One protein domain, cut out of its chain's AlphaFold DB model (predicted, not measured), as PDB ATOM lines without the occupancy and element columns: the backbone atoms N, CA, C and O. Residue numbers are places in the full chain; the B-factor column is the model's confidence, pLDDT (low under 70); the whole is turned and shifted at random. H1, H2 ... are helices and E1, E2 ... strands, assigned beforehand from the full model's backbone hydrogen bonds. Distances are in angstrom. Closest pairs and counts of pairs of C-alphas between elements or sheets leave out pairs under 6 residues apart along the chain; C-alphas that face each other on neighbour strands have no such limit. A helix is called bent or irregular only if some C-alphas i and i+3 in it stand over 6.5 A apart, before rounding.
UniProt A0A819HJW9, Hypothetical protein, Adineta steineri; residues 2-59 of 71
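What this domain is: This is residues 2 to 59 of the 71 residues of the protein "Hypothetical protein" of Adineta steineri (UniProt A0A819HJW9). With little regular structure, this is a small three-stranded sheet with a short helix, H1, over one face; residues 2 to 18, a long loop with no named element, pass beside edge strand E2. The 58 printed residues run E1, E2, H1, E3; the sheet, E2 E1 E3, is antiparallel. The class is mixed, with 19 residues in named elements; the whole is compact, radius of gyration of the C-alphas 10.7 A, spans 32 by 23 by 19 A.

Where its parts are: E1, residues 19 to 22, begins at C-alpha 19 (21.897, 8.311, -48.580) and spans 10.0 A. E2 is residues 32 to 34, 7.0 A; H1 is residues 38 to 44, 9.2 A, irregular, with C-alphas 39 and 42 7.5 A apart. E3, residues 50 to 54, 12.0 A, ends at C-alpha 54 (17.038, 8.134, -48.289).

How they stand to each other: E1 and E2 form a hairpin, N 20 to O 33 2.8 A. E3 is E1's other antiparallel neighbour, N 21 to O 51 2.9 A. E2, H1 and E3 make a split strand-helix-strand unit, two strands of one sheet joined through a helix, with E1 between them in the sheet and a right-handed crossover. H1 is on the sheet, height 9.6 A; its closest C-alphas to E1 are Ile 38 and Tyr 20, 7.1 A. In H1, 1 of 3 O i to N i+4 pairs and 3 of 4 O i to N i+3 pairs are within hydrogen-bond range.

The domain as a whole: The farthest C-alphas, Tyr 2 and Asn 47, are 33.1 A apart. The printed part has no cut and no long link between named elements. Residues 2 to 4, 27 to 28 and 56 to 59 of the model have pLDDT under 70.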
ATOM      1  N   TYR A   2      11.821  21.555 -50.667       50.56
ATOM      2  CA  TYR A   2      13.058  20.909 -51.113       50.56
ATOM      3  C   TYR A   2      13.698  20.185 -49.924       50.56
ATOM      4  O   TYR A   2      13.800  20.766 -48.845       50.56
ATOM      5  N   ALA A   3      14.066  18.913 -50.099       60.41
ATOM      6  CA  ALA A   3      14.841  18.182 -49.102       60.41
ATOM      7  C   ALA A   3      16.115  18.978 -48.777       60.41
ATOM      8  O   ALA A   3      16.749  19.515 -49.689       60.41
ATOM      9  N   ALA A   4      16.465  19.091 -47.492       69.12
ATOM     10  CA  ALA A   4      17.699  19.756 -47.094       69.12
ATOM     11  C   ALA A   4      18.891  19.060 -47.775       69.12
ATOM     12  O   ALA A   4      18.930  17.825 -47.797       69.12
ATOM     13  N   PRO A   5      19.836  19.820 -48.355       76.50
ATOM     14  CA  PRO A   5      20.949  19.223 -49.064       76.50
ATOM     15  C   PRO A   5      21.859  18.466 -48.094       76.50
ATOM     16  O   PRO A   5      22.202  18.982 -47.031       76.50
ATOM     17  N   TRP A   6      22.262  17.255 -48.467       84.06
ATOM     18  CA  TRP A   6      23.270  16.469 -47.751       84.06
ATOM     19  C   TRP A   6      24.469  16.207 -48.663       84.06
ATOM     20  O   TRP A   6      24.325  16.199 -49.889       84.06
ATOM     21  N   LEU A   7      25.640  15.990 -48.067       89.62
ATOM     22  CA  LEU A   7      26.901  15.742 -48.764       89.62
ATOM     23  C   LEU A   7      27.463  14.392 -48.332       89.62
ATOM     24  O   LEU A   7      27.393  14.033 -47.165       89.62
ATOM     25  N   CYS A   8      28.025  13.646 -49.274       91.75
ATOM     26  CA  CYS A   8      28.783  12.447 -48.953       91.75
ATOM     27  C   CYS A   8      30.146  12.838 -48.364       91.75
ATOM     28  O   CYS A   8      30.959  13.421 -49.083       91.75
ATOM     29  N   ASP A   9      30.461  12.417 -47.142       91.25
ATOM     30  CA  ASP A   9      31.725  12.757 -46.466       91.25
ATOM     31  C   ASP A   9      32.963  12.192 -47.173       91.25
ATOM     32  O   ASP A   9      34.049  12.759 -47.105       91.25
ATOM     33  N   ASN A  10      32.809  11.083 -47.901       91.50
ATOM     34  CA  ASN A  10      33.925  10.445 -48.602       91.50
ATOM     35  C   ASN A  10      34.247  11.047 -49.985       91.50
ATOM     36  O   ASN A  10      35.383  10.958 -50.439       91.50
ATOM     37  N   CYS A  11      33.265  11.608 -50.704       91.88
ATOM     38  CA  CYS A  11      33.481  12.089 -52.083       91.88
ATOM     39  C   CYS A  11      32.939  13.489 -52.384       91.88
ATOM     40  O   CYS A  11      33.101  13.968 -53.503       91.88
ATOM     41  N   GLY A  12      32.261  14.134 -51.434       90.25
ATOM     42  CA  GLY A  12      31.699  15.475 -51.587       90.25
ATOM     43  C   GLY A  12      30.474  15.573 -52.502       90.25
ATOM     44  O   GLY A  12      29.983  16.675 -52.735       90.25
ATOM     45  N   ARG A  13      29.945  14.460 -53.036       87.56
ATOM     46  CA  ARG A  13      28.711  14.500 -53.843       87.56
ATOM     47  C   ARG A  13      27.526  14.928 -52.990       87.56
ATOM     48  O   ARG A  13      27.263  14.318 -51.956       87.56
ATOM     49  N   ALA A  14      26.785  15.915 -53.478       85.12
ATOM     50  CA  ALA A  14      25.535  16.345 -52.876       85.12
ATOM     51  C   ALA A  14      24.349  15.535 -53.408       85.12
ATOM     52  O   ALA A  14      24.332  15.175 -54.586       85.12
ATOM     53  N   ASN A  15      23.336  15.320 -52.565       79.12
ATOM     54  CA  ASN A  15      21.993  14.893 -52.981       79.12
ATOM     55  C   ASN A  15      21.967  13.672 -53.911       79.12
ATOM     56  O   ASN A  15      21.223  13.641 -54.892       79.12
ATOM     57  N   SER A  16      22.781  12.656 -53.610       84.62
ATOM     58  CA  SER A  16      22.691  11.392 -54.342       84.62
ATOM     59  C   SER A  16      21.321  10.745 -54.130       84.62
ATOM     60  O   SER A  16      20.631  10.995 -53.140       84.62
ATOM     61  N   ILE A  17      20.944   9.889 -55.079       83.69
ATOM     62  CA  ILE A  17      19.696   9.114 -55.055       83.69
ATOM     63  C   ILE A  17      19.537   8.366 -53.730       83.69
ATOM     64  O   ILE A  17      18.434   8.296 -53.186       83.69
ATOM     65  N   THR A  18      20.650   7.848 -53.216       88.44
ATOM     66  CA  THR A  18      20.708   7.037 -52.010       88.44
ATOM     67  C   THR A  18      21.607   7.703 -50.974       88.44
ATOM     68  O   THR A  18      22.737   8.078 -51.300       88.44
ATOM     69  N   ARG A  19      21.129   7.820 -49.732       90.56
ATOM     70  CA  ARG A  19      21.897   8.311 -48.580       90.56
ATOM     71  C   ARG A  19      21.992   7.218 -47.528       90.56
ATOM     72  O   ARG A  19      20.965   6.722 -47.065       90.56
ATOM     73  N   TYR A  20      23.212   6.900 -47.124       90.81
ATOM     74  CA  TYR A  20      23.513   5.994 -46.028       90.81
ATOM     75  C   TYR A  20      24.097   6.777 -44.865       90.81
ATOM     76  O   TYR A  20      25.141   7.397 -45.022       90.81
ATOM     77  N   GLN A  21      23.462   6.717 -43.703       89.50
ATOM     78  CA  GLN A  21      23.940   7.396 -42.505       89.50
ATOM     79  C   GLN A  21      24.520   6.379 -41.524       89.50
ATOM     80  O   GLN A  21      23.895   5.352 -41.240       89.50
ATOM     81  N   CYS A  22      25.696   6.682 -40.979       91.75
ATOM     82  CA  CYS A  22      26.303   5.910 -39.899       91.75
ATOM     83  C   CYS A  22      25.412   5.934 -38.646       91.75
ATOM     84  O   CYS A  22      25.013   7.011 -38.202       91.75
ATOM     85  N   GLN A  23      25.106   4.768 -38.069       89.12
ATOM     86  CA  GLN A  23      24.272   4.639 -36.864       89.12
ATOM     87  C   GLN A  23      25.001   5.096 -35.602       89.12
ATOM     88  O   GLN A  23      24.427   5.774 -34.755       89.12
ATOM     89  N   GLN A  24      26.280   4.751 -35.493       89.81
ATOM     90  CA  GLN A  24      27.114   5.028 -34.327       89.81
ATOM     91  C   GLN A  24      27.464   6.513 -34.211       89.81
ATOM     92  O   GLN A  24      27.674   7.015 -33.112       89.81
ATOM     93  N   CYS A  25      27.512   7.232 -35.335       86.00
ATOM     94  CA  CYS A  25      27.875   8.647 -35.360       86.00
ATOM     95  C   CYS A  25      26.667   9.598 -35.304       86.00
ATOM     96  O   CYS A  25      26.846  10.816 -35.374       86.00
ATOM     97  N   ARG A  26      25.435   9.082 -35.155       70.94
ATOM     98  CA  ARG A  26      24.229   9.912 -35.004       70.94
ATOM     99  C   ARG A  26      24.297  10.716 -33.700       70.94
ATOM    100  O   ARG A  26      23.932  10.223 -32.641       70.94
ATOM    101  N   GLY A  27      24.777  11.957 -33.780       67.25
ATOM    102  CA  GLY A  27      24.791  12.911 -32.667       67.25
ATOM    103  C   GLY A  27      25.950  13.905 -32.724       67.25
ATOM    104  O   GLY A  27      25.713  15.106 -32.746       67.25
ATOM    105  N   ILE A  28      27.192  13.412 -32.774       64.38
ATOM    106  CA  ILE A  28      28.402  14.257 -32.704       64.38
ATOM    107  C   ILE A  28      28.856  14.711 -34.098       64.38
ATOM    108  O   ILE A  28      29.260  15.857 -34.268       64.38
ATOM    109  N   ASN A  29      28.787  13.828 -35.098       73.06
ATOM    110  CA  ASN A  29      29.117  14.147 -36.485       73.06
ATOM    111  C   ASN A  29      28.383  13.177 -37.410       73.06
ATOM    112  O   ASN A  29      28.693  11.987 -37.427       73.06
ATOM    113  N   THR A  30      27.383  13.645 -38.148       80.50
ATOM    114  CA  THR A  30      26.654  12.776 -39.073       80.50
ATOM    115  C   THR A  30      27.580  12.372 -40.210       80.50
ATOM    116  O   THR A  30      27.942  13.220 -41.013       80.50
ATOM    117  N   TYR A  31      27.958  11.093 -40.261       89.62
ATOM    118  CA  TYR A  31      28.759  10.552 -41.355       89.62
ATOM    119  C   TYR A  31      27.834   9.921 -42.401       89.62
ATOM    120  O   TYR A  31      27.209   8.884 -42.147       89.62
ATOM    121  N   ASP A  32      27.722  10.580 -43.549       90.88
ATOM    122  CA  ASP A  32      26.837  10.264 -44.657       90.88
ATOM    123  C   ASP A  32      27.624   9.768 -45.877       90.88
ATOM    124  O   ASP A  32      28.601  10.366 -46.331       90.88
ATOM    125  N   LEU A  33      27.165   8.666 -46.467       92.44
ATOM    126  CA  LEU A  33      27.743   8.063 -47.662       92.44
ATOM    127  C   LEU A  33      26.701   7.930 -48.774       92.44
ATOM    128  O   LEU A  33      25.534   7.629 -48.531       92.44
ATOM    129  N   CYS A  34      27.137   8.110 -50.020       92.75
ATOM    130  CA  CYS A  34      26.338   7.762 -51.191       92.75
ATOM    131  C   CYS A  34      26.422   6.265 -51.526       92.75
ATOM    132  O   CYS A  34      27.263   5.528 -51.003       92.75
ATOM    133  N   ASP A  35      25.582   5.839 -52.465       91.19
ATOM    134  CA  ASP A  35      25.543   4.498 -53.065       91.19
ATOM    135  C   ASP A  35      26.901   3.999 -53.587       91.19
ATOM    136  O   ASP A  35      27.188   2.808 -53.530       91.19
ATOM    137  N   GLN A  36      27.766   4.899 -54.057       92.12
ATOM    138  CA  GLN A  36      29.097   4.534 -54.555       92.12
ATOM    139  C   GLN A  36      30.145   4.417 -53.442       92.12
ATOM    140  O   GLN A  36      31.152   3.731 -53.605       92.12
ATOM    141  N   CYS A  37      29.954   5.111 -52.319       93.75
ATOM    142  CA  CYS A  37      30.939   5.141 -51.235       93.75
ATOM    143  C   CYS A  37      30.639   4.121 -50.137       93.75
ATOM    144  O   CYS A  37      31.566   3.680 -49.460       93.75
ATOM    145  N   ILE A  38      29.384   3.682 -50.003       92.25
ATOM    146  CA  ILE A  38      28.981   2.677 -49.013       92.25
ATOM    147  C   ILE A  38      29.749   1.355 -49.160       92.25
ATOM    148  O   ILE A  38      30.122   0.739 -48.167       92.25
ATOM    149  N   VAL A  39      30.096   0.952 -50.388       91.88
ATOM    150  CA  VAL A  39      30.887  -0.267 -50.646       91.88
ATOM    151  C   VAL A  39      32.300  -0.198 -50.055       91.88
ATOM    152  O   VAL A  39      32.898  -1.230 -49.767       91.88
ATOM    153  N   ARG A  40      32.832   1.011 -49.831       91.00
ATOM    154  CA  ARG A  40      34.144   1.250 -49.205       91.00
ATOM    155  C   ARG A  40      34.038   1.659 -47.740       91.00
ATOM    156  O   ARG A  40      35.069   1.888 -47.118       91.00
ATOM    157  N   ALA A  41      32.830   1.706 -47.182       89.94
ATOM    158  CA  ALA A  41      32.590   2.172 -45.823       89.94
ATOM    159  C   ALA A  41      33.420   1.415 -44.780       89.94
ATOM    160  O   ALA A  41      33.980   2.028 -43.886       89.94
ATOM    161  N   HIS A  42      33.587   0.101 -44.941       87.81
ATOM    162  CA  HIS A  42      34.413  -0.715 -44.047       87.81
ATOM    163  C   HIS A  42      35.908  -0.339 -44.063       87.81
ATOM    164  O   HIS A  42      36.606  -0.615 -43.093       87.81
ATOM    165  N   MET A  43      36.403   0.286 -45.138       89.38
ATOM    166  CA  MET A  43      37.783   0.774 -45.247       89.38
ATOM    167  C   MET A  43      37.913   2.231 -44.797       89.38
ATOM    168  O   MET A  43      38.874   2.580 -44.122       89.38
ATOM    169  N   THR A  44      36.968   3.090 -45.188       86.94
ATOM    170  CA  THR A  44      37.038   4.541 -44.931       86.94
ATOM    171  C   THR A  44      36.465   4.931 -43.570       86.94
ATOM    172  O   THR A  44      36.791   5.988 -43.039       86.94
ATOM    173  N   HIS A  45      35.606   4.085 -43.004       87.25
ATOM    174  CA  HIS A  45      34.928   4.287 -41.729       87.25
ATOM    175  C   HIS A  45      34.715   2.937 -41.002       87.25
ATOM    176  O   HIS A  45      33.585   2.449 -40.889       87.25
ATOM    177  N   PRO A  46      35.811   2.282 -40.566       88.38
ATOM    178  CA  PRO A  46      35.776   0.925 -40.024       88.38
ATOM    179  C   PRO A  46      35.001   0.831 -38.702       88.38
ATOM    180  O   PRO A  46      34.891   1.800 -37.957       88.38
ATOM    181  N   ASN A  47      34.516  -0.375 -38.390       88.31
ATOM    182  CA  ASN A  47      33.783  -0.731 -37.162       88.31
ATOM    183  C   ASN A  47      32.427  -0.041 -36.955       88.31
ATOM    184  O   ASN A  47      31.793  -0.249 -35.920       88.31
ATOM    185  N   HIS A  48      31.951   0.734 -37.926       89.88
ATOM    186  CA  HIS A  48      30.642   1.371 -37.880       89.88
ATOM    187  C   HIS A  48      29.677   0.772 -38.906       89.88
ATOM    188  O   HIS A  48      30.075   0.238 -39.943       89.88
ATOM    189  N   THR A  49      28.386   0.850 -38.599       90.31
ATOM    190  CA  THR A  49      27.298   0.327 -39.419       90.31
ATOM    191  C   THR A  49      26.500   1.472 -40.018       90.31
ATOM    192  O   THR A  49      26.315   2.535 -39.426       90.31
ATOM    193  N   PHE A  50      26.024   1.245 -41.232       91.56
ATOM    194  CA  PHE A  50      25.352   2.250 -42.035       91.56
ATOM    195  C   PHE A  50      23.923   1.814 -42.319       91.56
ATOM    196  O   PHE A  50      23.677   0.659 -42.659       91.56
ATOM    197  N   GLU A  51      22.989   2.752 -42.207       91.12
ATOM    198  CA  GLU A  51      21.582   2.543 -42.531       91.12
ATOM    199  C   GLU A  51      21.192   3.405 -43.724       91.12
ATOM    200  O   GLU A  51      21.604   4.560 -43.837       91.12
ATOM    201  N   LEU A  52      20.361   2.845 -44.592       90.06
ATOM    202  CA  LEU A  52      19.725   3.573 -45.673       90.06
ATOM    203  C   LEU A  52      18.679   4.550 -45.113       90.06
ATOM    204  O   LEU A  52      17.655   4.121 -44.591       90.06
ATOM    205  N   VAL A  53      18.911   5.856 -45.262       86.38
ATOM    206  CA  VAL A  53      17.998   6.911 -44.769       86.38
ATOM    207  C   VAL A  53      17.238   7.634 -45.879       86.38
ATOM    208  O   VAL A  53      16.221   8.270 -45.616       86.38
ATOM    209  N   GLN A  54      17.707   7.547 -47.125       83.62
ATOM    210  CA  GLN A  54      17.038   8.134 -48.289       83.62
ATOM    211  C   GLN A  54      17.277   7.266 -49.522       83.62
ATOM    212  O   GLN A  54      18.413   6.869 -49.763       83.62
ATOM    213  N   GLN A  55      16.234   7.019 -50.318       79.62
ATOM    214  CA  GLN A  55      16.313   6.379 -51.636       79.62
ATOM    215  C   GLN A  55      15.320   7.067 -52.587       79.62
ATOM    216  O   GLN A  55      14.213   7.409 -52.161       79.62
ATOM    217  N   ALA A  56      15.680   7.274 -53.862       63.81
ATOM    218  CA  ALA A  56      14.762   7.836 -54.860       63.81
ATOM    219  C   ALA A  56      13.536   6.921 -55.008       63.81
ATOM    220  O   ALA A  56      13.621   5.831 -55.565       63.81
ATOM    221  N   GLY A  57      12.415   7.361 -54.438       56.66
ATOM    222  CA  GLY A  57      11.157   6.616 -54.371       56.66
ATOM    223  C   GLY A  57      10.505   6.647 -52.989       56.66
ATOM    224  O   GLY A  57       9.285   6.637 -52.905       56.66
ATOM    225  N   ASN A  58      11.290   6.786 -51.917       53.22
ATOM    226  CA  ASN A  58      10.786   6.872 -50.548       53.22
ATOM    227  C   ASN A  58      11.316   8.142 -49.887       53.22
ATOM    228  O   ASN A  58      12.330   8.141 -49.189       53.22
ATOM    229  N   VAL A  59      10.602   9.248 -50.101       51.00
ATOM    230  CA  VAL A  59      10.687  10.393 -49.195       51.00
ATOM    231  C   VAL A  59      10.001   9.942 -47.909       51.00
ATOM    232  O   VAL A  59       8.796  10.116 -47.752       51.00
TER     233      VAL A  59